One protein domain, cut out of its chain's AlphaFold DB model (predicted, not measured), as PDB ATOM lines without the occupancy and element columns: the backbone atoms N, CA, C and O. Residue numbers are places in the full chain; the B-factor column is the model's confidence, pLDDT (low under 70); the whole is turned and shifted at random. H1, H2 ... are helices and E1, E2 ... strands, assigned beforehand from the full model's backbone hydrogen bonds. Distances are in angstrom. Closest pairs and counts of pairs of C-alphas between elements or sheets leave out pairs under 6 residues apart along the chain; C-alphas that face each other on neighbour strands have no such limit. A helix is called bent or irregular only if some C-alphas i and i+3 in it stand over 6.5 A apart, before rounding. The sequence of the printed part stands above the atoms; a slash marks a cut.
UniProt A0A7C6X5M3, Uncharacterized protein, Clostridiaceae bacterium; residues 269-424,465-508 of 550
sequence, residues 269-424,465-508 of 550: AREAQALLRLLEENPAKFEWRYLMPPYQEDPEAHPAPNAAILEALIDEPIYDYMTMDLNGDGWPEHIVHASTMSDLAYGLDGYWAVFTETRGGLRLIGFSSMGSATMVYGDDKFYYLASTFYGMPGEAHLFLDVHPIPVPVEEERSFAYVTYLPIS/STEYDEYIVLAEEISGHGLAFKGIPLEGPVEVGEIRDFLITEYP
ATOM      1  N   ALA A 269     -27.676  45.454 105.936       79.25
ATOM      2  CA  ALA A 269     -28.339  46.317 104.963       79.25
ATOM      3  C   ALA A 269     -29.252  47.348 105.644       79.25
ATOM      4  O   ALA A 269     -29.343  48.503 105.213       79.25
ATOM      5  N   ARG A 270     -29.927  46.948 106.726       85.12
ATOM      6  CA  ARG A 270     -30.738  47.868 107.524       85.12
ATOM      7  C   ARG A 270     -29.885  48.881 108.286       85.12
ATOM      8  O   ARG A 270     -30.338  50.016 108.437       85.12
ATOM      9  N   GLU A 271     -28.696  48.516 108.760       82.56
ATOM     10  CA  GLU A 271     -27.800  49.472 109.425       82.56
ATOM     11  C   GLU A 271     -27.218  50.484 108.471       82.56
ATOM     12  O   GLU A 271     -27.285  51.670 108.767       82.56
ATOM     13  N   ALA A 272     -26.753  50.044 107.304       83.12
ATOM     14  CA  ALA A 272     -26.280  50.940 106.258       83.12
ATOM     15  C   ALA A 272     -27.364  51.965 105.875       83.12
ATOM     16  O   ALA A 272     -27.110  53.166 105.788       83.12
ATOM     17  N   GLN A 273     -28.622  51.527 105.738       86.38
ATOM     18  CA  GLN A 273     -29.745  52.444 105.504       86.38
ATOM     19  C   GLN A 273     -30.025  53.375 106.689       86.38
ATOM     20  O   GLN A 273     -30.464  54.508 106.488       86.38
ATOM     21  N   ALA A 274     -29.835  52.904 107.923       85.25
ATOM     22  CA  ALA A 274     -29.995  53.728 109.113       85.25
ATOM     23  C   ALA A 274     -28.871  54.765 109.232       85.25
ATOM     24  O   ALA A 274     -29.159  55.902 109.581       85.25
ATOM     25  N   LEU A 275     -27.633  54.391 108.903       87.06
ATOM     26  CA  LEU A 275     -26.473  55.271 108.817       87.06
ATOM     27  C   LEU A 275     -26.716  56.402 107.833       87.06
ATOM     28  O   LEU A 275     -26.756  57.551 108.250       87.06
ATOM     29  N   LEU A 276     -26.966  56.069 106.563       87.88
ATOM     30  CA  LEU A 276     -27.234  57.051 105.511       87.88
ATOM     31  C   LEU A 276     -28.359  58.004 105.909       87.88
ATOM     32  O   LEU A 276     -28.223  59.217 105.811       87.88
ATOM     33  N   ARG A 277     -29.452  57.460 106.455       87.38
ATOM     34  CA  ARG A 277     -30.561  58.281 106.937       87.38
ATOM     35  C   ARG A 277     -30.157  59.196 108.089       87.38
ATOM     36  O   ARG A 277     -30.610  60.330 108.126       87.38
ATOM     37  N   LEU A 278     -29.370  58.717 109.053       84.62
ATOM     38  CA  LEU A 278     -28.914  59.552 110.163       84.62
ATOM     39  C   LEU A 278     -27.960  60.641 109.671       84.62
ATOM     40  O   LEU A 278     -28.133  61.780 110.074       84.62
ATOM     41  N   LEU A 279     -27.030  60.326 108.769       85.00
ATOM     42  CA  LEU A 279     -26.151  61.316 108.143       85.00
ATOM     43  C   LEU A 279     -26.949  62.392 107.385       85.00
ATOM     44  O   LEU A 279     -26.599  63.560 107.445       85.00
ATOM     45  N   GLU A 280     -28.056  62.032 106.726       82.94
ATOM     46  CA  GLU A 280     -28.906  62.997 106.009       82.94
ATOM     47  C   GLU A 280     -29.862  63.789 106.926       82.94
ATOM     48  O   GLU A 280     -30.062  64.989 106.742       82.94
ATOM     49  N   GLU A 281     -30.516  63.125 107.884       82.94
ATOM     50  CA  GLU A 281     -31.627  63.699 108.657       82.94
ATOM     51  C   GLU A 281     -31.200  64.242 110.030       82.94
ATOM     52  O   GLU A 281     -31.837  65.162 110.549       82.94
ATOM     53  N   ASN A 282     -30.185  63.643 110.667       76.94
ATOM     54  CA  ASN A 282     -29.725  63.998 112.012       76.94
ATOM     55  C   ASN A 282     -28.279  63.515 112.286       76.94
ATOM     56  O   ASN A 282     -28.088  62.519 113.003       76.94
ATOM     57  N   PRO A 283     -27.261  64.214 111.752       78.12
ATOM     58  CA  PRO A 283     -25.864  63.799 111.881       78.12
ATOM     59  C   PRO A 283     -25.365  63.724 113.327       78.12
ATOM     60  O   PRO A 283     -24.614  62.823 113.689       78.12
ATOM     61  N   ALA A 284     -25.869  64.593 114.203       75.94
ATOM     62  CA  ALA A 284     -25.520  64.562 115.621       75.94
ATOM     63  C   ALA A 284     -25.964  63.241 116.288       75.94
ATOM     64  O   ALA A 284     -25.280  62.695 117.152       75.94
ATOM     65  N   LYS A 285     -27.098  62.670 115.857       77.00
ATOM     66  CA  LYS A 285     -27.537  61.344 116.312       77.00
ATOM     67  C   LYS A 285     -26.678  60.214 115.738       77.00
ATOM     68  O   LYS A 285     -26.549  59.187 116.405       77.00
ATOM     69  N   PHE A 286     -26.114  60.371 114.539       82.00
ATOM     70  CA  PHE A 286     -25.099  59.448 114.023       82.00
ATOM     71  C   PHE A 286     -23.852  59.479 114.917       82.00
ATOM     72  O   PHE A 286     -23.480  58.439 115.455       82.00
ATOM     73  N   GLU A 287     -23.290  60.660 115.167       81.38
ATOM     74  CA  GLU A 287     -22.078  60.826 115.979       81.38
ATOM     75  C   GLU A 287     -22.217  60.215 117.367       81.38
ATOM     76  O   GLU A 287     -21.371  59.433 117.790       81.38
ATOM     77  N   TRP A 288     -23.338  60.486 118.038       79.31
ATOM     78  CA  TRP A 288     -23.632  59.890 119.336       79.31
ATOM     79  C   TRP A 288     -23.756  58.365 119.263       79.31
ATOM     80  O   TRP A 288     -23.167  57.638 120.060       79.31
ATOM     81  N   ARG A 289     -24.552  57.859 118.310       79.12
ATOM     82  CA  ARG A 289     -24.847  56.424 118.201       79.12
ATOM     83  C   ARG A 289     -23.590  55.611 117.908       79.12
ATOM     84  O   ARG A 289     -23.508  54.480 118.385       79.12
ATOM     85  N   TYR A 290     -22.676  56.166 117.117       82.44
ATOM     86  CA  TYR A 290     -21.461  55.490 116.676       82.44
ATOM     87  C   TYR A 290     -20.200  55.949 117.417       82.44
ATOM     88  O   TYR A 290     -19.122  55.445 117.112       82.44
ATOM     89  N   LEU A 291     -20.336  56.796 118.446       80.81
ATOM     90  CA  LEU A 291     -19.227  57.290 119.267       80.81
ATOM     91  C   LEU A 291     -18.124  57.933 118.412       80.81
ATOM     92  O   LEU A 291     -16.945  57.601 118.539       80.81
ATOM     93  N   MET A 292     -18.533  58.817 117.501       82.56
ATOM     94  CA  MET A 292     -17.631  59.565 116.623       82.56
ATOM     95  C   MET A 292     -17.148  60.846 117.306       82.56
ATOM     96  O   MET A 292     -17.914  61.424 118.090       82.56
ATOM     97  N   PRO A 293     -15.913  61.306 117.013       74.81
ATOM     98  CA  PRO A 293     -15.436  62.606 117.465       74.81
ATOM     99  C   PRO A 293     -16.430  63.718 117.102       74.81
ATOM    100  O   PRO A 293     -17.050  63.654 116.036       74.81
ATOM    101  N   PRO A 294     -16.616  64.744 117.954       66.62
ATOM    102  CA  PRO A 294     -17.284  65.963 117.512       66.62
ATOM    103  C   PRO A 294     -16.432  66.634 116.420       66.62
ATOM    104  O   PRO A 294     -15.276  66.271 116.223       66.62
ATOM    105  N   TYR A 295     -16.953  67.662 115.747       62.31
ATOM    106  CA  TYR A 295     -16.217  68.410 114.708       62.31
ATOM    107  C   TYR A 295     -14.985  69.199 115.205       62.31
ATOM    108  O   TYR A 295     -14.582  70.157 114.557       62.31
ATOM    109  N   GLN A 296     -14.452  68.883 116.382       54.22
ATOM    110  CA  GLN A 296     -13.467  69.666 117.108       54.22
ATOM    111  C   GLN A 296     -12.133  68.928 117.193       54.22
ATOM    112  O   GLN A 296     -12.137  67.737 117.467       54.22
ATOM    113  N   GLU A 297     -11.022  69.634 116.954       46.44
ATOM    114  CA  GLU A 297      -9.637  69.123 116.987       46.44
ATOM    115  C   GLU A 297      -8.938  69.419 118.330       46.44
ATOM    116  O   GLU A 297      -8.035  68.687 118.725       46.44
ATOM    117  N   ASP A 298      -9.367  70.452 119.077       46.72
ATOM    118  CA  ASP A 298      -8.788  70.804 120.386       46.72
ATOM    119  C   ASP A 298      -9.634  70.294 121.576       46.72
ATOM    120  O   ASP A 298     -10.713  70.837 121.823       46.72
ATOM    121  N   PRO A 299      -9.158  69.322 122.378       43.72
ATOM    122  CA  PRO A 299      -9.850  68.855 123.582       43.72
ATOM    123  C   PRO A 299      -9.926  69.910 124.709       43.72
ATOM    124  O   PRO A 299     -10.760  69.800 125.610       43.72
ATOM    125  N   GLU A 300      -9.087  70.956 124.680       39.97
ATOM    126  CA  GLU A 300      -9.085  72.043 125.671       39.97
ATOM    127  C   GLU A 300     -10.103  73.154 125.367       39.97
ATOM    128  O   GLU A 300     -10.450  73.947 126.258       39.97
ATOM    129  N   ALA A 301     -10.620  73.232 124.137       43.06
ATOM    130  CA  ALA A 301     -11.751  74.099 123.850       43.06
ATOM    131  C   ALA A 301     -12.955  73.546 124.625       43.06
ATOM    132  O   ALA A 301     -13.388  72.421 124.400       43.06
ATOM    133  N   HIS A 302     -13.429  74.322 125.612       42.31
ATOM    134  CA  HIS A 302     -14.509  73.949 126.533       42.31
ATOM    135  C   HIS A 302     -15.519  73.010 125.862       42.31
ATOM    136  O   HIS A 302     -16.015  73.431 124.818       42.31
ATOM    137  N   PRO A 303     -15.852  71.835 126.444       48.38
ATOM    138  CA  PRO A 303     -16.749  70.850 125.841       48.38
ATOM    139  C   PRO A 303     -18.097  71.513 125.578       48.38
ATOM    140  O   PRO A 303     -18.969  71.629 126.447       48.38
ATOM    141  N   ALA A 304     -18.212  72.069 124.384       46.22
ATOM    142  CA  ALA A 304     -19.344  72.831 123.946       46.22
ATOM    143  C   ALA A 304     -20.255  71.823 123.251       46.22
ATOM    144  O   ALA A 304     -19.776  71.000 122.471       46.22
ATOM    145  N   PRO A 305     -21.566  71.829 123.521       51.41
ATOM    146  CA  PRO A 305     -22.472  70.984 122.760       51.41
ATOM    147  C   PRO A 305     -22.309  71.239 121.264       51.41
ATOM    148  O   PRO A 305     -22.066  72.383 120.882       51.41
ATOM    149  N   ASN A 306     -22.554  70.226 120.422       53.12
ATOM    150  CA  ASN A 306     -22.500  70.368 118.960       53.12
ATOM    151  C   ASN A 306     -23.226  71.639 118.481       53.12
ATOM    152  O   ASN A 306     -22.710  72.351 117.638       53.12
ATOM    153  N   ALA A 307     -24.365  72.004 119.082       54.53
ATOM    154  CA  ALA A 307     -25.088  73.239 118.754       54.53
ATOM    155  C   ALA A 307     -24.270  74.536 118.934       54.53
ATOM    156  O   ALA A 307     -24.452  75.469 118.163       54.53
ATOM    157  N   ALA A 308     -23.390  74.603 119.934       57.41
ATOM    158  CA  ALA A 308     -22.484  75.727 120.153       57.41
ATOM    159  C   ALA A 308     -21.230  75.644 119.263       57.41
ATOM    160  O   ALA A 308     -20.727  76.684 118.851       57.41
ATOM    161  N   ILE A 309     -20.769  74.435 118.918       59.78
ATOM    162  CA  ILE A 309     -19.710  74.226 117.913       59.78
ATOM    163  C   ILE A 309     -20.192  74.716 116.539       59.78
ATOM    164  O   ILE A 309     -19.483  75.464 115.878       59.78
ATOM    165  N   LEU A 310     -21.434  74.396 116.158       61.03
ATOM    166  CA  LEU A 310     -22.061  74.841 114.906       61.03
ATOM    167  C   LEU A 310     -22.142  76.375 114.779       61.03
ATOM    168  O   LEU A 310     -22.150  76.889 113.666       61.03
ATOM    169  N   GLU A 311     -22.196  77.124 115.889       63.28
ATOM    170  CA  GLU A 311     -22.157  78.598 115.856       63.28
ATOM    171  C   GLU A 311     -20.770  79.158 115.494       63.28
ATOM    172  O   GLU A 311     -20.667  80.330 115.132       63.28
ATOM    173  N   ALA A 312     -19.718  78.341 115.601       61.50
ATOM    174  CA  ALA A 312     -18.328  78.705 115.336       61.50
ATOM    175  C   ALA A 312     -17.794  78.184 113.989       61.50
ATOM    176  O   ALA A 312     -16.614  78.360 113.675       61.50
ATOM    177  N   LEU A 313     -18.634  77.524 113.192       65.94
ATOM    178  CA  LEU A 313     -18.254  77.051 111.866       65.94
ATOM    179  C   LEU A 313     -18.437  78.153 110.820       65.94
ATOM    180  O   LEU A 313     -19.384  78.943 110.871       65.94
ATOM    181  N   ILE A 314     -17.518  78.203 109.856       69.25
ATOM    182  CA  ILE A 314     -17.626  79.065 108.672       69.25
ATOM    183  C   ILE A 314     -18.648  78.476 107.696       69.25
ATOM    184  O   ILE A 314     -19.358  79.228 107.021       69.25
ATOM    185  N   ASP A 315     -18.715  77.147 107.616       69.50
ATOM    186  CA  ASP A 315     -19.600  76.390 106.740       69.50
ATOM    187  C   ASP A 315     -20.434  75.344 107.494       69.50
ATOM    188  O   ASP A 315     -20.230  75.058 108.671       69.50
ATOM    189  N   GLU A 316     -21.454  74.817 106.817       72.88
ATOM    190  CA  GLU A 316     -22.188  73.664 107.334       72.88
ATOM    191  C   GLU A 316     -21.300  72.416 107.192       72.88
ATOM    192  O   GLU A 316     -20.742  72.219 106.107       72.88
ATOM    193  N   PRO A 317     -21.189  71.558 108.226       76.19
ATOM    194  CA  PRO A 317     -20.451  70.309 108.120       76.19
ATOM    195  C   PRO A 317     -20.962  69.445 106.976       76.19
ATOM    196  O   PRO A 317     -22.170  69.234 106.824       76.19
ATOM    197  N   ILE A 318     -20.029  68.908 106.201       81.06
ATOM    198  CA  ILE A 318     -20.311  67.985 105.113       81.06
ATOM    199  C   ILE A 318     -20.050  66.573 105.612       81.06
ATOM    200  O   ILE A 318     -18.991  66.278 106.165       81.06
ATOM    201  N   TYR A 319     -21.036  65.710 105.395       85.31
ATOM    202  CA  TYR A 319     -20.968  64.291 105.693       85.31
ATOM    203  C   TYR A 319     -21.048  63.497 104.407       85.31
ATOM    204  O   TYR A 319     -22.061  63.551 103.707       85.31
ATOM    205  N   ASP A 320     -20.009  62.721 104.149       87.69
ATOM    206  CA  ASP A 320     -19.938  61.802 103.031       87.69
ATOM    207  C   ASP A 320     -19.805  60.359 103.520       87.69
ATOM    208  O   ASP A 320     -19.370  60.064 104.638       87.69
ATOM    209  N   TYR A 321     -20.220  59.440 102.654       89.56
ATOM    210  CA  TYR A 321     -20.262  58.018 102.947       89.56
ATOM    211  C   TYR A 321     -19.898  57.189 101.718       89.56
ATOM    212  O   TYR A 321     -20.350  57.463 100.602       89.56
ATOM    213  N   MET A 322     -19.152  56.111 101.944       88.88
ATOM    214  CA  MET A 322     -18.817  55.113 100.936       88.88
ATOM    215  C   MET A 322     -18.904  53.700 101.508       88.88
ATOM    216  O   MET A 322     -18.745  53.477 102.705       88.88
ATOM    217  N   THR A 323     -19.160  52.728 100.635       89.88
ATOM    218  CA  THR A 323     -19.134  51.302 100.974       89.88
ATOM    219  C   THR A 323     -18.240  50.566  99.997       89.88
ATOM    220  O   THR A 323     -18.430  50.693  98.784       89.88
ATOM    221  N   MET A 324     -17.283  49.805 100.516       90.25
ATOM    222  CA  MET A 324     -16.319  49.054  99.721       90.25
ATOM    223  C   MET A 324     -15.773  47.881 100.528       90.25
ATOM    224  O   MET A 324     -15.436  48.056 101.686       90.25
ATOM    225  N   ASP A 325     -15.649  46.715  99.904       90.50
ATOM    226  CA  ASP A 325     -14.873  45.589 100.438       90.50
ATOM    227  C   ASP A 325     -13.380  45.919 100.279       90.50
ATOM    228  O   ASP A 325     -12.855  45.888  99.158       90.50
ATOM    229  N   LEU A 326     -12.739  46.370 101.364       90.38
ATOM    230  CA  LEU A 326     -11.362  46.871 101.333       90.38
ATOM    231  C   LEU A 326     -10.353  45.727 101.229       90.38
ATOM    232  O   LEU A 326      -9.367  45.847 100.504       90.38
ATOM    233  N   ASN A 327     -10.606  44.620 101.928       87.75
ATOM    234  CA  ASN A 327      -9.670  43.502 102.061       87.75
ATOM    235  C   ASN A 327      -9.972  42.325 101.102       87.75
ATOM    236  O   ASN A 327      -9.182  41.382 101.003       87.75
ATOM    237  N   GLY A 328     -11.089  42.376 100.372       87.44
ATOM    238  CA  GLY A 328     -11.522  41.350  99.429       87.44
ATOM    239  C   GLY A 328     -12.092  40.089 100.086       87.44
ATOM    240  O   GLY A 328     -12.106  39.035  99.437       87.44
ATOM    241  N   ASP A 329     -12.506  40.150 101.355       86.00
ATOM    242  CA  ASP A 329     -13.043  39.006 102.102       86.00
ATOM    243  C   ASP A 329     -14.547  38.765 101.860       86.00
ATOM    244  O   ASP A 329     -15.091  37.731 102.266       86.00
ATOM    245  N   GLY A 330     -15.196  39.659 101.104       84.19
ATOM    246  CA  GLY A 330     -16.612  39.603 100.762       84.19
ATOM    247  C   GLY A 330     -17.529  40.333 101.745       84.19
ATOM    248  O   GLY A 330     -18.732  40.399 101.475       84.19
ATOM    249  N   TRP A 331     -16.992  40.887 102.833       85.19
ATOM    250  CA  TRP A 331     -17.689  41.797 103.735       85.19
ATOM    251  C   TRP A 331     -17.314  43.241 103.395       85.19
ATOM    252  O   TRP A 331     -16.138  43.563 103.269       85.19
ATOM    253  N   PRO A 332     -18.288  44.138 103.190       87.94
ATOM    254  CA  PRO A 332     -17.971  45.522 102.900       87.94
ATOM    255  C   PRO A 332     -17.598  46.300 104.168       87.94
ATOM    256  O   PRO A 332     -18.217  46.160 105.224       87.94
ATOM    257  N   GLU A 333     -16.660  47.229 104.019       90.81
ATOM    258  CA  GLU A 333     -16.420  48.307 104.965       90.81
ATOM    259  C   GLU A 333     -17.219  49.560 104.599       90.81
ATOM    260  O   GLU A 333     -17.454  49.890 103.431       90.81
ATOM    261  N   HIS A 334     -17.613  50.295 105.634       91.19
ATOM    262  CA  HIS A 334     -18.354  51.542 105.558       91.19
ATOM    263  C   HIS A 334     -17.452  52.686 105.996       91.19
ATOM    264  O   HIS A 334     -17.084  52.782 107.166       91.19
ATOM    265  N   ILE A 335     -17.115  53.558 105.053       92.44
ATOM    266  CA  ILE A 335     -16.253  54.714 105.270       92.44
ATOM    267  C   ILE A 335     -17.153  55.932 105.432       92.44
ATOM    268  O   ILE A 335     -17.979  56.215 104.563       92.44
ATOM    269  N   VAL A 336     -16.993  56.641 106.542       91.19
ATOM    270  CA  VAL A 336     -17.667  57.902 106.836       91.19
ATOM    271  C   VAL A 336     -16.615  58.993 106.927       91.19
ATOM    272  O   VAL A 336     -15.618  58.847 107.636       91.19
ATOM    273  N   HIS A 337     -16.856  60.092 106.222       90.19
ATOM    274  CA  HIS A 337     -16.032  61.290 106.282       90.19
ATOM    275  C   HIS A 337     -16.905  62.465 106.701       90.19
ATOM    276  O   HIS A 337     -17.948  62.715 106.099       90.19
ATOM    277  N   ALA A 338     -16.492  63.162 107.751       86.31
ATOM    278  CA  ALA A 338     -17.060  64.434 108.154       86.31
ATOM    279  C   ALA A 338     -15.998  65.509 107.961       86.31
ATOM    280  O   ALA A 338     -14.828  65.294 108.263       86.31
ATOM    281  N   SER A 339     -16.401  66.672 107.472       80.31
ATOM    282  CA  SER A 339     -15.474  67.768 107.189       80.31
ATOM    283  C   SER A 339     -16.153  69.117 107.344       80.31
ATOM    284  O   SER A 339     -17.344  69.270 107.074       80.31
ATOM    285  N   THR A 340     -15.398  70.095 107.830       75.62
ATOM    286  CA  THR A 340     -15.878  71.461 108.052       75.62
ATOM    287  C   THR A 340     -14.703  72.434 108.070       75.62
ATOM    288  O   THR A 340     -13.546  72.027 108.135       75.62
ATOM    289  N   MET A 341     -14.998  73.726 107.988       68.62
ATOM    290  CA  MET A 341     -14.059  74.812 108.201       68.62
ATOM    291  C   MET A 341     -14.547  75.718 109.332       68.62
ATOM    292  O   MET A 341     -15.725  76.066 109.422       68.62
ATOM    293  N   SER A 342     -13.617  76.204 110.153       63.09
ATOM    294  CA  SER A 342     -13.896  77.185 111.207       63.09
ATOM    295  C   SER A 342     -12.963  78.390 111.143       63.09
ATOM    296  O   SER A 342     -11.853  78.323 110.619       63.09
ATOM    297  N   ASP A 343     -13.446  79.524 111.657       55.16
ATOM    298  CA  ASP A 343     -12.686  80.763 111.820       55.16
ATOM    299  C   ASP A 343     -11.925  80.800 113.152       55.16
ATOM    300  O   ASP A 343     -11.135  81.719 113.403       55.16
ATOM    301  N   LEU A 344     -12.143  79.797 114.004       54.34
ATOM    302  CA  LEU A 344     -11.413  79.612 115.239       54.34
ATOM    303  C   LEU A 344     -10.013  79.076 114.944       54.34
ATOM    304  O   LEU A 344      -9.821  78.127 114.194       54.34
ATOM    305  N   ALA A 345      -9.023  79.641 115.634       44.66
ATOM    306  CA  ALA A 345      -7.626  79.213 115.576       44.66
ATOM    307  C   ALA A 345      -7.367  77.799 116.150       44.66
ATOM    308  O   ALA A 345      -6.208  77.431 116.305       44.66
ATOM    309  N   TYR A 346      -8.417  77.052 116.508       50.75
ATOM    310  CA  TYR A 346      -8.364  75.821 117.304       50.75
ATOM    311  C   TYR A 346      -8.805  74.563 116.543       50.75
ATOM    312  O   TYR A 346      -9.128  73.576 117.188       50.75
ATOM    313  N   GLY A 347      -8.821  74.594 115.204       55.38
ATOM    314  CA  GLY A 347      -8.954  73.367 114.418       55.38
ATOM    315  C   GLY A 347     -10.341  72.732 114.518       55.38
ATOM    316  O   GLY A 347     -10.625  71.930 115.393       55.38
ATOM    317  N   LEU A 348     -11.270  73.120 113.653       62.59
ATOM    318  CA  LEU A 348     -12.473  72.319 113.422       62.59
ATOM    319  C   LEU A 348     -12.359  71.866 111.966       62.59
ATOM    320  O   LEU A 348     -12.593  72.686 111.077       62.59
ATOM    321  N   ASP A 349     -11.902  70.633 111.724       71.62
ATOM    322  CA  ASP A 349     -11.633  70.114 110.371       71.62
ATOM    323  C   ASP A 349     -12.409  68.823 110.030       71.62
ATOM    324  O   ASP A 349     -12.527  68.473 108.854       71.62
ATOM    325  N   GLY A 350     -13.026  68.176 111.027       80.75
ATOM    326  CA  GLY A 350     -13.914  67.020 110.873       80.75
ATOM    327  C   GLY A 350     -13.292  65.706 111.355       80.75
ATOM    328  O   GLY A 350     -12.526  65.700 112.308       80.75
ATOM    329  N   TYR A 351     -13.655  64.574 110.748       85.88
ATOM    330  CA  TYR A 351     -13.105  63.261 111.100       85.88
ATOM    331  C   TYR A 351     -13.270  62.221 109.985       85.88
ATOM    332  O   TYR A 351     -14.117  62.339 109.099       85.88
ATOM    333  N   TRP A 352     -12.508  61.139 110.099       89.06
ATOM    334  CA  TRP A 352     -12.677  59.891 109.360       89.06
ATOM    335  C   TRP A 352     -13.126  58.774 110.296       89.06
ATOM    336  O   TRP A 352     -12.668  58.691 111.437       89.06
ATOM    337  N   ALA A 353     -13.982  57.880 109.807       89.50
ATOM    338  CA  ALA A 353     -14.350  56.654 110.500       89.50
ATOM    339  C   ALA A 353     -14.591  55.508 109.520       89.50
ATOM    340  O   ALA A 353     -15.186  55.696 108.461       89.50
ATOM    341  N   VAL A 354     -14.156  54.308 109.891       91.25
ATOM    342  CA  VAL A 354     -14.316  53.097 109.089       91.25
ATOM    343  C   VAL A 354     -14.919  51.999 109.948       91.25
ATOM    344  O   VAL A 354     -14.388  51.664 111.012       91.25
ATOM    345  N   PHE A 355     -16.023  51.434 109.475       89.75
ATOM    346  CA  PHE A 355     -16.721  50.330 110.122       89.75
ATOM    347  C   PHE A 355     -16.656  49.076 109.255       89.75
ATOM    348  O   PHE A 355     -16.791  49.172 108.042       89.75
ATOM    349  N   THR A 356     -16.522  47.909 109.875       88.19
ATOM    350  CA  THR A 356     -16.696  46.607 109.213       88.19
ATOM    351  C   THR A 356     -18.044  46.005 109.597       88.19
ATOM    352  O   THR A 356     -18.527  46.207 110.720       88.19
ATOM    353  N   GLU A 357     -18.662  45.269 108.678       86.38
ATOM    354  CA  GLU A 357     -19.822  44.434 108.979       86.38
ATOM    355  C   GLU A 357     -19.407  43.211 109.809       86.38
ATOM    356  O   GLU A 357     -18.434  42.526 109.504       86.38
ATOM    357  N   THR A 358     -20.171  42.921 110.864       77.31
ATOM    358  CA  THR A 358     -20.024  41.691 111.655       77.31
ATOM    359  C   THR A 358     -21.377  41.035 111.888       77.31
ATOM    360  O   THR A 358     -22.441  41.642 111.705       77.31
ATOM    361  N   ARG A 359     -21.356  39.796 112.385       72.62
ATOM    362  CA  ARG A 359     -22.571  39.054 112.760       72.62
ATOM    363  C   ARG A 359     -23.427  39.759 113.822       72.62
ATOM    364  O   ARG A 359     -24.631  39.491 113.889       72.62
ATOM    365  N   GLY A 360     -22.832  40.652 114.615       72.75
ATOM    366  CA  GLY A 360     -23.495  41.415 115.676       72.75
ATOM    367  C   GLY A 360     -23.543  42.926 115.455       72.75
ATOM    368  O   GLY A 360     -23.693  43.675 116.429       72.75
ATOM    369  N   GLY A 361     -23.406  43.396 114.212       79.62
ATOM    370  CA  GLY A 361     -23.481  44.823 113.887       79.62
ATOM    371  C   GLY A 361     -22.268  45.362 113.173       79.62
ATOM    372  O   GLY A 361     -21.251  44.689 113.027       79.62
ATOM    373  N   LEU A 362     -22.357  46.625 112.788       83.38
ATOM    374  CA  LEU A 362     -21.182  47.390 112.436       83.38
ATOM    375  C   LEU A 362     -20.268  47.533 113.646       83.38
ATOM    376  O   LEU A 362     -20.699  47.807 114.774       83.38
ATOM    377  N   ARG A 363     -18.982  47.330 113.389       84.75
ATOM    378  CA  ARG A 363     -17.921  47.529 114.364       84.75
ATOM    379  C   ARG A 363     -16.926  48.534 113.816       84.75
ATOM    380  O   ARG A 363     -16.526  48.437 112.661       84.75
ATOM    381  N   LEU A 364     -16.534  49.502 114.634       86.44
ATOM    382  CA  LEU A 364     -15.511  50.474 114.277       86.44
ATOM    383  C   LEU A 364     -14.148  49.774 114.208       86.44
ATOM    384  O   LEU A 364     -13.757  49.073 115.146       86.44
ATOM    385  N   ILE A 365     -13.431  49.993 113.110       87.62
ATOM    386  CA  ILE A 365     -12.096  49.434 112.854       87.62
ATOM    387  C   ILE A 365     -11.043  50.507 112.553       87.62
ATOM    388  O   ILE A 365      -9.853  50.224 112.667       87.62
ATOM    389  N   GLY A 366     -11.477  51.729 112.221       86.81
ATOM    390  CA  GLY A 366     -10.651  52.892 111.883       86.81
ATOM    391  C   GLY A 366     -11.317  54.184 112.356       86.81
ATOM    392  O   GLY A 366     -12.523  54.323 112.173       86.81
ATOM    393  N   PHE A 367     -10.581  55.128 112.945       86.31
ATOM    394  CA  PHE A 367     -11.063  56.499 113.145       86.31
ATOM    395  C   PHE A 367      -9.900  57.489 113.218       86.31
ATOM    396  O   PHE A 367      -8.829  57.132 113.696       86.31
ATOM    397  N   SER A 368     -10.122  58.731 112.803       83.56
ATOM    398  CA  SER A 368      -9.177  59.837 112.978       83.56
ATOM    399  C   SER A 368      -9.941  61.145 113.125       83.56
ATOM    400  O   SER A 368     -10.888  61.374 112.381       83.56
ATOM    401  N   SER A 369      -9.533  62.008 114.053       79.50
ATOM    402  CA  SER A 369     -10.088  63.359 114.215       79.50
ATOM    403  C   SER A 369      -9.468  64.383 113.259       79.50
ATOM    404  O   SER A 369      -9.699  65.568 113.428       79.50
ATOM    405  N   MET A 370      -8.650  63.950 112.293       78.75
ATOM    406  CA  MET A 370      -8.065  64.819 111.268       78.75
ATOM    407  C   MET A 370      -8.949  64.789 110.019       78.75
ATOM    408  O   MET A 370      -8.653  64.075 109.057       78.75
ATOM    409  N   GLY A 371     -10.068  65.515 110.025       80.06
ATOM    410  CA  GLY A 371     -10.997  65.522 108.887       80.06
ATOM    411  C   GLY A 371     -10.388  66.080 107.597       80.06
ATOM    412  O   GLY A 371     -10.801  65.694 106.503       80.06
ATOM    413  N   SER A 372      -9.356  66.920 107.705       79.75
ATOM    414  CA  SER A 372      -8.586  67.436 106.567       79.75
ATOM    415  C   SER A 372      -7.577  66.441 105.983       79.75
ATOM    416  O   SER A 372      -7.017  66.696 104.914       79.75
ATOM    417  N   ALA A 373      -7.324  65.318 106.661       86.12
ATOM    418  CA  ALA A 373      -6.362  64.331 106.199       86.12
ATOM    419  C   ALA A 373      -6.869  63.568 104.970       86.12
ATOM    420  O   ALA A 373      -8.062  63.307 104.824       86.12
ATOM    421  N   THR A 374      -5.937  63.116 104.140       90.94
ATOM    422  CA  THR A 374      -6.176  62.074 103.144       90.94
ATOM    423  C   THR A 374      -5.973  60.720 103.805       90.94
ATOM    424  O   THR A 374      -4.894  60.422 104.323       90.94
ATOM    425  N   MET A 375      -7.027  59.903 103.799       93.56
ATOM    426  CA  MET A 375      -6.993  58.551 104.344       93.56
ATOM    427  C   MET A 375      -6.494  57.589 103.268       93.56
ATOM    428  O   MET A 375      -7.053  57.523 102.176       93.56
ATOM    429  N   VAL A 376      -5.473  56.797 103.573       94.75
ATOM    430  CA  VAL A 376      -5.001  55.710 102.712       94.75
ATOM    431  C   VAL A 376      -5.174  54.397 103.452       94.75
ATOM    432  O   VAL A 376      -4.689  54.234 104.566       94.75
ATOM    433  N   TYR A 377      -5.863  53.448 102.834       94.12
ATOM    434  CA  TYR A 377      -5.896  52.071 103.305       94.12
ATOM    435  C   TYR A 377      -4.709  51.303 102.713       94.12
ATOM    436  O   TYR A 377      -4.508  51.339 101.499       94.12
ATOM    437  N   GLY A 378      -3.940  50.615 103.556       89.94
ATOM    438  CA  GLY A 378      -2.905  49.672 103.140       89.94
ATOM    439  C   GLY A 378      -3.053  48.386 103.937       89.94
ATOM    440  O   GLY A 378      -2.656  48.372 105.093       89.94
ATOM    441  N   ASP A 379      -3.652  47.363 103.321       83.12
ATOM    442  CA  ASP A 379      -3.919  45.991 103.793       83.12
ATOM    443  C   ASP A 379      -4.359  45.819 105.270       83.12
ATOM    444  O   ASP A 379      -5.483  45.397 105.543       83.12
ATOM    445  N   ASP A 380      -3.498  46.114 106.242       86.62
ATOM    446  CA  ASP A 380      -3.733  45.971 107.683       86.62
ATOM    447  C   ASP A 380      -3.686  47.294 108.471       86.62
ATOM    448  O   ASP A 380      -3.718  47.277 109.705       86.62
ATOM    449  N   LYS A 381      -3.620  48.440 107.782       92.69
ATOM    450  CA  LYS A 381      -3.470  49.779 108.367       92.69
ATOM    451  C   LYS A 381      -4.285  50.840 107.626       92.69
ATOM    452  O   LYS A 381      -4.485  50.778 106.413       92.69
ATOM    453  N   PHE A 382      -4.662  51.878 108.364       93.62
ATOM    454  CA  PHE A 382      -5.044  53.176 107.820       93.62
ATOM    455  C   PHE A 382      -3.912  54.181 108.037       93.62
ATOM    456  O   PHE A 382      -3.311  54.232 109.107       93.62
ATOM    457  N   TYR A 383      -3.634  54.988 107.025       94.00
ATOM    458  CA  TYR A 383      -2.645  56.056 107.044       94.00
ATOM    459  C   TYR A 383      -3.388  57.375 106.855       94.00
ATOM    460  O   TYR A 383      -4.145  57.519 105.898       94.00
ATOM    461  N   TYR A 384      -3.177  58.338 107.742       91.44
ATOM    462  CA  TYR A 384      -3.790  59.660 107.662       91.44
ATOM    463  C   TYR A 384      -2.699  60.674 107.358       91.44
ATOM    464  O   TYR A 384      -1.860  60.981 108.207       91.44
ATOM    465  N   LEU A 385      -2.684  61.148 106.114       91.25
ATOM    466  CA  LEU A 385      -1.737  62.148 105.648       91.25
ATOM    467  C   LEU A 385      -2.389  63.521 105.762       91.25
ATOM    468  O   LEU A 385      -3.432  63.756 105.161       91.25
ATOM    469  N   ALA A 386      -1.786  64.433 106.516       86.38
ATOM    470  CA  ALA A 386      -2.335  65.770 106.731       86.38
ATOM    471  C   ALA A 386      -1.266  66.850 106.565       86.38
ATOM    472  O   ALA A 386      -0.061  66.583 106.597       86.38
ATOM    473  N   SER A 387      -1.710  68.096 106.414       83.19
ATOM    474  CA  SER A 387      -0.822  69.256 106.409       83.19
ATOM    475  C   SER A 387      -1.501  70.465 107.041       83.19
ATOM    476  O   SER A 387      -2.708  70.631 106.911       83.19
ATOM    477  N   THR A 388      -0.733  71.343 107.682       74.31
ATOM    478  CA  THR A 388      -1.253  72.578 108.309       74.31
ATOM    479  C   THR A 388      -1.043  73.825 107.449       74.31
ATOM    480  O   THR A 388      -0.968  74.943 107.964       74.31
ATOM    481  N   PHE A 389      -0.926  73.676 106.126       57.59
ATOM    482  CA  PHE A 389      -0.610  74.786 105.222       57.59
ATOM    483  C   PHE A 389      -1.811  75.728 105.012       57.59
ATOM    484  O   PHE A 389      -2.453  75.734 103.969       57.59
ATOM    485  N   TYR A 390      -2.124  76.571 105.998       47.28
ATOM    486  CA  TYR A 390      -3.225  77.536 105.911       47.28
ATOM    487  C   TYR A 390      -2.749  78.939 105.539       47.28
ATOM    488  O   TYR A 390      -2.996  79.886 106.279       47.28
ATOM    489  N   GLY A 391      -2.053  79.097 104.406       41.09
ATOM    490  CA  GLY A 391      -1.870  80.399 103.736       41.09
ATOM    491  C   GLY A 391      -1.358  81.573 104.598       41.09
ATOM    492  O   GLY A 391      -1.522  82.732 104.207       41.09
ATOM    493  N   MET A 392      -0.761  81.302 105.761       37.19
ATOM    494  CA  MET A 392      -0.257  82.278 106.722       37.19
ATOM    495  C   MET A 392       1.257  82.096 106.899       37.19
ATOM    496  O   MET A 392       1.749  80.972 106.804       37.19
ATOM    497  N   PRO A 393       2.016  83.176 107.160       38.88
ATOM    498  CA  PRO A 393       3.433  83.068 107.497       38.88
ATOM    499  C   PRO A 393       3.603  82.259 108.793       38.88
ATOM    500  O   PRO A 393       2.999  82.611 109.809       38.88
ATOM    501  N   GLY A 394       4.385  81.178 108.753       60.59
ATOM    502  CA  GLY A 394       4.628  80.298 109.898       60.59
ATOM    503  C   GLY A 394       5.280  78.968 109.512       60.59
ATOM    504  O   GLY A 394       5.618  78.747 108.349       60.59
ATOM    505  N   GLU A 395       5.480  78.089 110.496       67.25
ATOM    506  CA  GLU A 395       5.934  76.710 110.279       67.25
ATOM    507  C   GLU A 395       4.859  75.903 109.541       67.25
ATOM    508  O   GLU A 395       3.696  75.891 109.940       67.25
ATOM    509  N   ALA A 396       5.254  75.237 108.456       79.06
ATOM    510  CA  ALA A 396       4.406  74.300 107.733       79.06
ATOM    511  C   ALA A 396       4.786  72.870 108.111       79.06
ATOM    512  O   ALA A 396       5.971  72.543 108.196       79.06
ATOM    513  N   HIS A 397       3.793  72.005 108.288       85.19
ATOM    514  CA  HIS A 397       4.026  70.617 108.662       85.19
ATOM    515  C   HIS A 397       3.352  69.666 107.678       85.19
ATOM    516  O   HIS A 397       2.231  69.922 107.238       85.19
ATOM    517  N   LEU A 398       4.042  68.568 107.367       88.69
ATOM    518  CA  LEU A 398       3.420  67.345 106.861       88.69
ATOM    519  C   LEU A 398       3.321  66.361 108.015       88.69
ATOM    520  O   LEU A 398       4.313  66.163 108.715       88.69
ATOM    521  N   PHE A 399       2.160  65.741 108.179       88.50
ATOM    522  CA  PHE A 399       1.892  64.729 109.192       88.50
ATOM    523  C   PHE A 399       1.529  63.414 108.527       88.50
ATOM    524  O   PHE A 399       0.890  63.389 107.472       88.50
ATOM    525  N   LEU A 400       1.967  62.329 109.146       91.94
ATOM    526  CA  LEU A 400       1.556  60.985 108.809       91.94
ATOM    527  C   LEU A 400       1.297  60.237 110.110       91.94
ATOM    528  O   LEU A 400       2.227  59.985 110.879       91.94
ATOM    529  N   ASP A 401       0.037  59.883 110.326       90.56
ATOM    530  CA  ASP A 401      -0.384  59.023 111.423       90.56
ATOM    531  C   ASP A 401      -0.786  57.648 110.879       90.56
ATOM    532  O   ASP A 401      -1.526  57.549 109.898       90.56
ATOM    533  N   VAL A 402      -0.260  56.583 111.481       92.62
ATOM    534  CA  VAL A 402      -0.436  55.198 111.033       92.62
ATOM    535  C   VAL A 402      -1.194  54.418 112.090       92.62
ATOM    536  O   VAL A 402      -0.723  54.210 113.212       92.62
ATOM    537  N   HIS A 403      -2.372  53.946 111.702       90.25
ATOM    538  CA  HIS A 403      -3.309  53.222 112.545       90.25
ATOM    539  C   HIS A 403      -3.404  51.767 112.073       90.25
ATOM    540  O   HIS A 403      -4.106  51.491 111.100       90.25
ATOM    541  N   PRO A 404      -2.735  50.816 112.749       89.25
ATOM    542  CA  PRO A 404      -3.012  49.391 112.576       89.25
ATOM    543  C   PRO A 404      -4.498  49.070 112.748       89.25
ATOM    544  O   PRO A 404      -5.187  49.762 113.491       89.25
ATOM    545  N   ILE A 405      -4.988  48.017 112.094       87.81
ATOM    546  CA  ILE A 405      -6.390  47.603 112.172       87.81
ATOM    547  C   ILE A 405      -6.530  46.361 113.064       87.81
ATOM    548  O   ILE A 405      -5.943  45.315 112.770       87.81
ATOM    549  N   PRO A 406      -7.366  46.409 114.114       83.69
ATOM    550  CA  PRO A 406      -8.151  47.562 114.578       83.69
ATOM    551  C   PRO A 406      -7.282  48.622 115.288       83.69
ATOM    552  O   PRO A 406      -6.282  48.273 115.916       83.69
ATOM    553  N   VAL A 407      -7.693  49.901 115.224       81.00
ATOM    554  CA  VAL A 407      -6.909  51.054 115.738       81.00
ATOM    555  C   VAL A 407      -6.413  50.808 117.163       81.00
ATOM    556  O   VAL A 407      -7.274  50.623 118.025       81.00
ATOM    557  N   PRO A 408      -5.096  50.844 117.454       75.06
ATOM    558  CA  PRO A 408      -4.547  50.671 118.801       75.06
ATOM    559  C   PRO A 408      -4.511  51.994 119.588       75.06
ATOM    560  O   PRO A 408      -4.886  53.050 119.061       75.06
ATOM    561  N   VAL A 409      -4.106  51.929 120.868       72.19
ATOM    562  CA  VAL A 409      -3.893  53.114 121.733       72.19
ATOM    563  C   VAL A 409      -2.832  54.042 121.151       72.19
ATOM    564  O   VAL A 409      -1.972  53.589 120.396       72.19
ATOM    565  N   GLU A 410      -2.898  55.331 121.493       74.31
ATOM    566  CA  GLU A 410      -2.029  56.376 120.934       74.31
ATOM    567  C   GLU A 410      -0.543  55.987 120.971       74.31
ATOM    568  O   GLU A 410       0.164  56.131 119.977       74.31
ATOM    569  N   GLU A 411      -0.070  55.414 122.083       73.88
ATOM    570  CA  GLU A 411       1.347  55.082 122.271       73.88
ATOM    571  C   GLU A 411       1.854  53.930 121.390       73.88
ATOM    572  O   GLU A 411       3.066  53.718 121.288       73.88
ATOM    573  N   GLU A 412       0.947  53.168 120.780       77.38
ATOM    574  CA  GLU A 412       1.259  52.073 119.857       77.38
ATOM    575  C   GLU A 412       1.126  52.488 118.385       77.38
ATOM    576  O   GLU A 412       1.510  51.725 117.493       77.38
ATOM    577  N   ARG A 413       0.615  53.696 118.116       84.81
ATOM    578  CA  ARG A 413       0.534  54.255 116.763       84.81
ATOM    579  C   ARG A 413       1.894  54.773 116.325       84.81
ATOM    580  O   ARG A 413       2.700  55.252 117.126       84.81
ATOM    581  N   SER A 414       2.161  54.663 115.028       90.56
ATOM    582  CA  SER A 414       3.352  55.281 114.446       90.56
ATOM    583  C   SER A 414       2.973  56.648 113.908       90.56
ATOM    584  O   SER A 414       2.069  56.755 113.089       90.56
ATOM    585  N   PHE A 415       3.690  57.673 114.348       90.00
ATOM    586  CA  PHE A 415       3.485  59.046 113.917       90.00
ATOM    587  C   PHE A 415       4.808  59.626 113.434       90.00
ATOM    588  O   PHE A 415       5.827  59.523 114.124       90.00
ATOM    589  N   ALA A 416       4.789  60.258 112.268       92.00
ATOM    590  CA  ALA A 416       5.903  61.047 111.772       92.00
ATOM    591  C   ALA A 416       5.411  62.399 111.276       92.00
ATOM    592  O   ALA A 416       4.295  62.550 110.783       92.00
ATOM    593  N   TYR A 417       6.289  63.388 111.371       91.44
ATOM    594  CA  TYR A 417       6.041  64.701 110.813       91.44
ATOM    595  C   TYR A 417       7.327  65.299 110.268       91.44
ATOM    596  O   TYR A 417       8.424  64.966 110.715       91.44
ATOM    597  N   VAL A 418       7.177  66.222 109.323       91.25
ATOM    598  CA  VAL A 418       8.281  67.034 108.809       91.25
ATOM    599  C   VAL A 418       7.925  68.496 108.969       91.25
ATOM    600  O   VAL A 418       6.914  68.946 108.433       91.25
ATOM    601  N   THR A 419       8.774  69.243 109.673       89.56
ATOM    602  CA  THR A 419       8.606  70.690 109.821       89.56
ATOM    603  C   THR A 419       9.413  71.436 108.766       89.56
ATOM    604  O   THR A 419      10.642  71.336 108.706       89.56
ATOM    605  N   TYR A 420       8.717  72.258 107.990       89.06
ATOM    606  CA  TYR A 420       9.261  73.178 107.004       89.06
ATOM    607  C   TYR A 420       9.124  74.609 107.520       89.06
ATOM    608  O   TYR A 420       8.060  75.223 107.468       89.06
ATOM    609  N   LEU A 421      10.229  75.154 108.019       88.94
ATOM    610  CA  LEU A 421      10.292  76.516 108.538       88.94
ATOM    611  C   LEU A 421      10.707  77.479 107.415       88.94
ATOM    612  O   LEU A 421      11.823  77.342 106.902       88.94
ATOM    613  N   PRO A 422       9.867  78.444 107.007       88.88
ATOM    614  CA  PRO A 422      10.225  79.378 105.948       88.88
ATOM    615  C   PRO A 422      11.395  80.272 106.367       88.88
ATOM    616  O   PRO A 422      11.473  80.778 107.487       88.88
ATOM    617  N   ILE A 423      12.319  80.509 105.438       89.44
ATOM    618  CA  ILE A 423      13.540  81.275 105.702       89.44
ATOM    619  C   ILE A 423      13.250  82.732 106.079       89.44
ATOM    620  O   ILE A 423      14.075  83.374 106.728       89.44
ATOM    621  N   SER A 424      12.086  83.261 105.689       87.75
ATOM    622  CA  SER A 424      11.626  84.597 106.067       87.75
ATOM    623  C   SER A 424      11.551  84.771 107.582       87.75
ATOM    624  O   SER A 424      11.952  85.823 108.076       87.75
ATOM    625  N   SER A 465      16.675  66.587 108.253       91.94
ATOM    626  CA  SER A 465      16.762  65.370 107.433       91.94
ATOM    627  C   SER A 465      16.230  64.136 108.147       91.94
ATOM    628  O   SER A 465      15.602  63.317 107.503       91.94
ATOM    629  N   THR A 466      16.426  64.025 109.462       93.31
ATOM    630  CA  THR A 466      15.921  62.882 110.234       93.31
ATOM    631  C   THR A 466      14.396  62.825 110.243       93.31
ATOM    632  O   THR A 466      13.847  61.759 110.024       93.31
ATOM    633  N   GLU A 467      13.728  63.970 110.430       93.31
ATOM    634  CA  GLU A 467      12.261  64.078 110.373       93.31
ATOM    635  C   GLU A 467      11.744  63.671 108.987       93.31
ATOM    636  O   GLU A 467      10.828  62.863 108.865       93.31
ATOM    637  N   TYR A 468      12.386  64.177 107.928       91.94
ATOM    638  CA  TYR A 468      12.034  63.825 106.553       91.94
ATOM    639  C   TYR A 468      12.240  62.339 106.241       91.94
ATOM    640  O   TYR A 468      11.357  61.709 105.665       91.94
ATOM    641  N   ASP A 469      13.382  61.770 106.625       92.38
ATOM    642  CA  ASP A 469      13.691  60.362 106.374       92.38
ATOM    643  C   ASP A 469      12.708  59.443 107.122       92.38
ATOM    644  O   ASP A 469      12.225  58.474 106.544       92.38
ATOM    645  N   GLU A 470      12.368  59.759 108.378       93.25
ATOM    646  CA  GLU A 470      11.365  59.022 109.164       93.25
ATOM    647  C   GLU A 470       9.979  59.068 108.505       93.25
ATOM    648  O   GLU A 470       9.336  58.027 108.358       93.25
ATOM    649  N   TYR A 471       9.550  60.247 108.045       94.06
ATOM    650  CA  TYR A 471       8.285  60.415 107.331       94.06
ATOM    651  C   TYR A 471       8.237  59.596 106.037       94.06
ATOM    652  O   TYR A 471       7.279  58.861 105.805       94.06
ATOM    653  N   ILE A 472       9.275  59.688 105.197       92.81
ATOM    654  CA  ILE A 472       9.315  58.975 103.914       92.81
ATOM    655  C   ILE A 472       9.361  57.464 104.118       92.81
ATOM    656  O   ILE A 472       8.670  56.755 103.397       92.81
ATOM    657  N   VAL A 473      10.107  56.961 105.106       93.44
ATOM    658  CA  VAL A 473      10.148  55.520 105.405       93.44
ATOM    659  C   VAL A 473       8.758  54.979 105.744       93.44
ATOM    660  O   VAL A 473       8.394  53.917 105.246       93.44
ATOM    661  N   LEU A 474       7.973  55.701 106.550       92.69
ATOM    662  CA  LEU A 474       6.597  55.298 106.850       92.69
ATOM    663  C   LEU A 474       5.679  55.438 105.631       92.69
ATOM    664  O   LEU A 474       4.872  54.553 105.367       92.69
ATOM    665  N   ALA A 475       5.807  56.520 104.861       92.50
ATOM    666  CA  ALA A 475       4.989  56.739 103.671       92.50
ATOM    667  C   ALA A 475       5.289  55.707 102.561       92.50
ATOM    668  O   ALA A 475       4.404  55.328 101.799       92.50
ATOM    669  N   GLU A 476       6.522  55.205 102.461       93.00
ATOM    670  CA  GLU A 476       6.884  54.146 101.512       93.00
ATOM    671  C   GLU A 476       6.139  52.829 101.770       93.00
ATOM    672  O   GLU A 476       5.984  52.044 100.831       93.00
ATOM    673  N   GLU A 477       5.612  52.607 102.983       91.69
ATOM    674  CA  GLU A 477       4.816  51.417 103.298       91.69
ATOM    675  C   GLU A 477       3.544  51.295 102.455       91.69
ATOM    676  O   GLU A 477       3.109  50.173 102.262       91.69
ATOM    677  N   ILE A 478       2.974  52.383 101.917       91.75
ATOM    678  CA  ILE A 478       1.745  52.342 101.088       91.75
ATOM    679  C   ILE A 478       2.009  52.307  99.575       91.75
ATOM    680  O   ILE A 478       1.078  52.240  98.768       91.75
ATOM    681  N   SER A 479       3.275  52.365  99.161       89.69
ATOM    682  CA  SER A 479       3.659  52.489  97.751       89.69
ATOM    683  C   SER A 479       3.265  51.247  96.934       89.69
ATOM    684  O   SER A 479       3.654  50.119  97.249       89.69
ATOM    685  N   GLY A 480       2.508  51.443  95.853       85.12
ATOM    686  CA  GLY A 480       2.134  50.406  94.885       85.12
ATOM    687  C   GLY A 480       1.012  49.451  95.308       85.12
ATOM    688  O   GLY A 480       0.812  48.446  94.628       85.12
ATOM    689  N   HIS A 481       0.326  49.719  96.420       86.25
ATOM    690  CA  HIS A 481      -0.803  48.900  96.888       86.25
ATOM    691  C   HIS A 481      -1.821  49.655  97.757       86.25
ATOM    692  O   HIS A 481      -2.909  49.132  97.987       86.25
ATOM    693  N   GLY A 482      -1.517  50.875  98.213       91.25
ATOM    694  CA  GLY A 482      -2.462  51.676  98.985       91.25
ATOM    695  C   GLY A 482      -3.658  52.171  98.163       91.25
ATOM    696  O   GLY A 482      -3.537  52.466  96.972       91.25
ATOM    697  N   LEU A 483      -4.810  52.322  98.817       94.25
ATOM    698  CA  LEU A 483      -6.013  52.951  98.266       94.25
ATOM    699  C   LEU A 483      -6.270  54.278  98.983       94.25
ATOM    700  O   LEU A 483      -6.606  54.283 100.165       94.25
ATOM    701  N   ALA A 484      -6.099  55.393  98.274       93.88
ATOM    702  CA  ALA A 484      -6.270  56.737  98.816       93.88
ATOM    703  C   ALA A 484      -7.695  57.263  98.620       93.88
ATOM    704  O   ALA A 484      -8.211  57.266  97.502       93.88
ATOM    705  N   PHE A 485      -8.277  57.778  99.697       92.75
ATOM    706  CA  PHE A 485      -9.578  58.431  99.763       92.75
ATOM    707  C   PHE A 485      -9.362  59.898 100.115       92.75
ATOM    708  O   PHE A 485      -8.718  60.216 101.117       92.75
ATOM    709  N   LYS A 486      -9.884  60.791  99.275       84.19
ATOM    710  CA  LYS A 486      -9.704  62.237  99.432       84.19
ATOM    711  C   LYS A 486     -10.975  62.888  99.947       84.19
ATOM    712  O   LYS A 486     -12.072  62.454  99.597       84.19
ATOM    713  N   GLY A 487     -10.799  63.927 100.757       70.12
ATOM    714  CA  GLY A 487     -11.893  64.723 101.298       70.12
ATOM    715  C   GLY A 487     -12.566  65.640 100.267       70.12
ATOM    716  O   GLY A 487     -11.953  66.057  99.290       70.12
ATOM    717  N   ILE A 488     -13.840  65.929 100.546       62.28
ATOM    718  CA  ILE A 488     -14.860  66.742  99.852       62.28
ATOM    719  C   ILE A 488     -14.696  67.039  98.339       62.28
ATOM    720  O   ILE A 488     -13.920  67.915  97.944       62.28
ATOM    721  N   PRO A 489     -15.628  66.509  97.514       66.19
ATOM    722  CA  PRO A 489     -16.503  65.385  97.862       66.19
ATOM    723  C   PRO A 489     -15.633  64.168  98.168       66.19
ATOM    724  O   PRO A 489     -14.533  64.079  97.634       66.19
ATOM    725  N   LEU A 490     -16.111  63.226  98.980       76.69
ATOM    726  CA  LEU A 490     -15.417  61.950  99.144       76.69
ATOM    727  C   LEU A 490     -15.188  61.306  97.767       76.69
ATOM    728  O   LEU A 490     -16.118  60.798  97.129       76.69
ATOM    729  N   GLU A 491     -13.946  61.360  97.289       77.44
ATOM    730  CA  GLU A 491     -13.577  60.819  95.987       77.44
ATOM    731  C   GLU A 491     -13.226  59.334  96.133       77.44
ATOM    732  O   GLU A 491     -12.602  58.905  97.105       77.44
ATOM    733  N   GLY A 492     -13.678  58.536  95.158       67.12
ATOM    734  CA  GLY A 492     -13.418  57.097  95.097       67.12
ATOM    735  C   GLY A 492     -11.925  56.765  95.159       67.12
ATOM    736  O   GLY A 492     -11.100  57.606  94.797       67.12
ATOM    737  N   PRO A 493     -11.579  55.534  95.569       87.31
ATOM    738  CA  PRO A 493     -10.204  55.181  95.868       87.31
ATOM    739  C   PRO A 493      -9.308  55.374  94.647       87.31
ATOM    740  O   PRO A 493      -9.585  54.860  93.557       87.31
ATOM    741  N   VAL A 494      -8.210  56.094  94.847       90.88
ATOM    742  CA  VAL A 494      -7.120  56.209  93.881       90.88
ATOM    743  C   VAL A 494      -5.993  55.297  94.339       90.88
ATOM    744  O   VAL A 494      -5.536  55.391  95.475       90.88
ATOM    745  N   GLU A 495      -5.541  54.410  93.457       91.81
ATOM    746  CA  GLU A 495      -4.383  53.560  93.733       91.81
ATOM    747  C   GLU A 495      -3.137  54.433  93.930       91.81
ATOM    748  O   GLU A 495      -2.790  55.263  93.080       91.81
ATOM    749  N   VAL A 496      -2.462  54.244  95.059       92.00
ATOM    750  CA  VAL A 496      -1.195  54.900  95.358       92.00
ATOM    751  C   VAL A 496      -0.105  54.175  94.577       92.00
ATOM    752  O   VAL A 496       0.273  53.051  94.900       92.00
ATOM    753  N   GLY A 497       0.385  54.824  93.520       90.44
ATOM    754  CA  GLY A 497       1.547  54.376  92.754       90.44
ATOM    755  C   GLY A 497       2.847  54.584  93.534       90.44
ATOM    756  O   GLY A 497       2.989  54.117  94.661       90.44
ATOM    757  N   GLU A 498       3.807  55.306  92.953       91.88
ATOM    758  CA  GLU A 498       4.975  55.739  93.723       91.88
ATOM    759  C   GLU A 498       4.563  56.808  94.740       91.88
ATOM    760  O   GLU A 498       4.017  57.851  94.373       91.88
ATOM    761  N   ILE A 499       4.860  56.564  96.023       91.50
ATOM    762  CA  ILE A 499       4.458  57.465  97.111       91.50
ATOM    763  C   ILE A 499       4.907  58.910  96.882       91.50
ATOM    764  O   ILE A 499       4.188  59.853  97.190       91.50
ATOM    765  N   ARG A 500       6.084  59.111  96.292       88.62
ATOM    766  CA  ARG A 500       6.615  60.453  96.066       88.62
ATOM    767  C   ARG A 500       5.777  61.248  95.068       88.62
ATOM    768  O   ARG A 500       5.474  62.409  95.330       88.62
ATOM    769  N   ASP A 501       5.384  60.625  93.960       91.19
ATOM    770  CA  ASP A 501       4.517  61.248  92.955       91.19
ATOM    771  C   ASP A 501       3.135  61.555  93.541       91.19
ATOM    772  O   ASP A 501       2.552  62.610  93.265       91.19
ATOM    773  N   PHE A 502       2.639  60.657  94.398       91.88
ATOM    774  CA  PHE A 502       1.406  60.866  95.144       91.88
ATOM    775  C   PHE A 502       1.505  62.094  96.061       91.88
ATOM    776  O   PHE A 502       0.697  63.009  95.926       91.88
ATOM    777  N   LEU A 503       2.535  62.183  96.913       91.00
ATOM    778  CA  LEU A 503       2.731  63.311  97.830       91.00
ATOM    779  C   LEU A 503       2.951  64.645  97.100       91.00
ATOM    780  O   LEU A 503       2.467  65.671  97.561       91.00
ATOM    781  N   ILE A 504       3.650  64.653  95.958       90.31
ATOM    782  CA  ILE A 504       3.812  65.862  95.125       90.31
ATOM    783  C   ILE A 504       2.460  66.345  94.592       90.31
ATOM    784  O   ILE A 504       2.227  67.549  94.502       90.31
ATOM    785  N   THR A 505       1.592  65.410  94.205       88.31
ATOM    786  CA  THR A 505       0.255  65.728  93.693       88.31
ATOM    787  C   THR A 505      -0.661  66.215  94.811       88.31
ATOM    788  O   THR A 505      -1.437  67.140  94.595       88.31
ATOM    789  N   GLU A 506      -0.564  65.596  95.986       86.00
ATOM    790  CA  GLU A 506      -1.422  65.882  97.136       86.00
ATOM    791  C   GLU A 506      -1.029  67.167  97.868       86.00
ATOM    792  O   GLU A 506      -1.887  67.960  98.245       86.00
ATOM    793  N   TYR A 507       0.273  67.409  98.008       87.06
ATOM    794  CA  TYR A 507       0.834  68.539  98.743       87.06
ATOM    795  C   TYR A 507       1.743  69.375  97.831       87.06
ATOM    796  O   TYR A 507       2.956  69.465  98.060       87.06
ATOM    797  N   PRO A 508       1.182  70.009  96.781       84.44
ATOM    798  CA  PRO A 508       1.962  70.688  95.749       84.44
ATOM    799  C   PRO A 508       2.749  71.888  96.277       84.44
ATOM    800  O   PRO A 508       3.733  72.275  95.648       84.44
TER     801      PRO A 508
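What this domain is: This is residues 269 to 424 and 465 to 508 of the 550 residues of an uncharacterized protein of Clostridiaceae bacterium (UniProt A0A7C6X5M3). Two twisted antiparallel sheets stand partly face to face as a sandwich, the six-stranded sheet E8 E7 E6 E5 E9 E10 and the four-stranded sheet E1 E2 E3 E4, with their strands nearly aligned. The helix H4 covers the outer side of the larger sheet and H1 the outer side of the smaller one, while H3 lies past one end of the smaller sheet. The printed part has 200 residues, with five named helices and ten named strands in the order H1 H2 H3 E1 E2 E3 E4 E5 E6 E7 E8 H4 E9 E10 H5. Its class is mixed, helices and strands. It is compact, with a radius of gyration of the C-alphas of 17.1 A and spans of 53 by 43 by 30 A.

Where its parts are: In the larger sheet, E8 is residues 414 to 422, 26.5 A long, E7 396 to 404, 26.4 A, E6 381 to 387, 19.8 A, E5 374 to 378, E9 483 to 486 and E10 491 to 495. In the smaller sheet, E1 is residues 318 to 324, 20.1 A, E2 333 to 339, 19.6 A, E3 350 to 358, 26.1 A, and E4 361 to 368, 20.8 A; E4 bends by 53 degrees at residue 365. H4, residues 465 to 478, is 20.9 A long and neither bent nor irregular, but only just: C-alphas 475 and 478 are 6.0 A apart. H1, residues 269 to 281, is 18.1 A long and begins at C-alpha 269 (-28.339, 46.317, 104.963). H2 is residues 283 to 290, H3 306 to 312 and H5 499 to 506, ending at C-alpha 506 (-1.422, 65.882, 97.136).

How they stand to each other: The larger sheet is twisted, with edge strands E8 and E10. E8 and E7 are an antiparallel hairpin, with N 402 and O 414 2.8 A apart, within hydrogen-bond range. E5 and E9 are antiparallel neighbours, with N 377 and O 483 at 2.9 A. E5 E6 E7 E8 form a meander, each strand the antiparallel neighbour of the one before, and so do E1 E2 E3 E4. In the smaller sheet, also twisted, N 320 and O 337 of E1 and E2 are 2.8 A apart, and N 354 and O 366 of E3 and E4 2.8 A. The sheets' facing parts are 10.3 A centre to centre, their best planes 14 degrees apart. Across them, the closest C-alphas of E4 and E6 are those of Gly 366 and Phe 382, 6.9 A. E1 and E10 are near each other, with 6 pairs of C-alphas within 10 A. H4 is on the larger sheet at a height of 8.2 A, slantwise to the strands at 47 degrees to E8 on the local plane; the closest C-alphas of E8 and H4 are those of Ala 416 and Tyr 471, 5.1 A. H5 only grazes that sheet with residues 502 to 506. With its residues 475 to 478 alone, H4 only just touches H5, with 3 pairs of C-alphas within 8 A, the closest those of Glu 476 and Ile 499, 6.0 A. H1 is on the smaller sheet at a height of 8.5 A, along the strands at 2 degrees to E2 on the local plane. H1 and H2 are a helical hairpin; H1 touches H2 with residues 275 to 279 alone, the closest C-alphas being those of Leu 278 and Phe 286, 5.4 A. H2 only grazes the smaller sheet. H3 is on neither sheet. In H1, H2 and H5 every O i to N i+4 pair is within hydrogen-bond range; in H4 8 of 10 are, and in H3 1 of 3, beside 3 of 4 O i to N i+3 pairs.

The domain as a whole: The two C-alphas farthest apart, those of Arg 359 and Ser 424, are 57.3 A apart. Residues 425 to 464 are not printed, and C-alphas 424 and 465 are 19.9 A apart across the cut. Of the links that are printed whole, H2 to H3 is long, with 15 residues between. The mean pLDDT of the printed part is 80.0; residues 294 to 315, 341 to 348, 389 to 395, 488 to 489 and 492 are under 70.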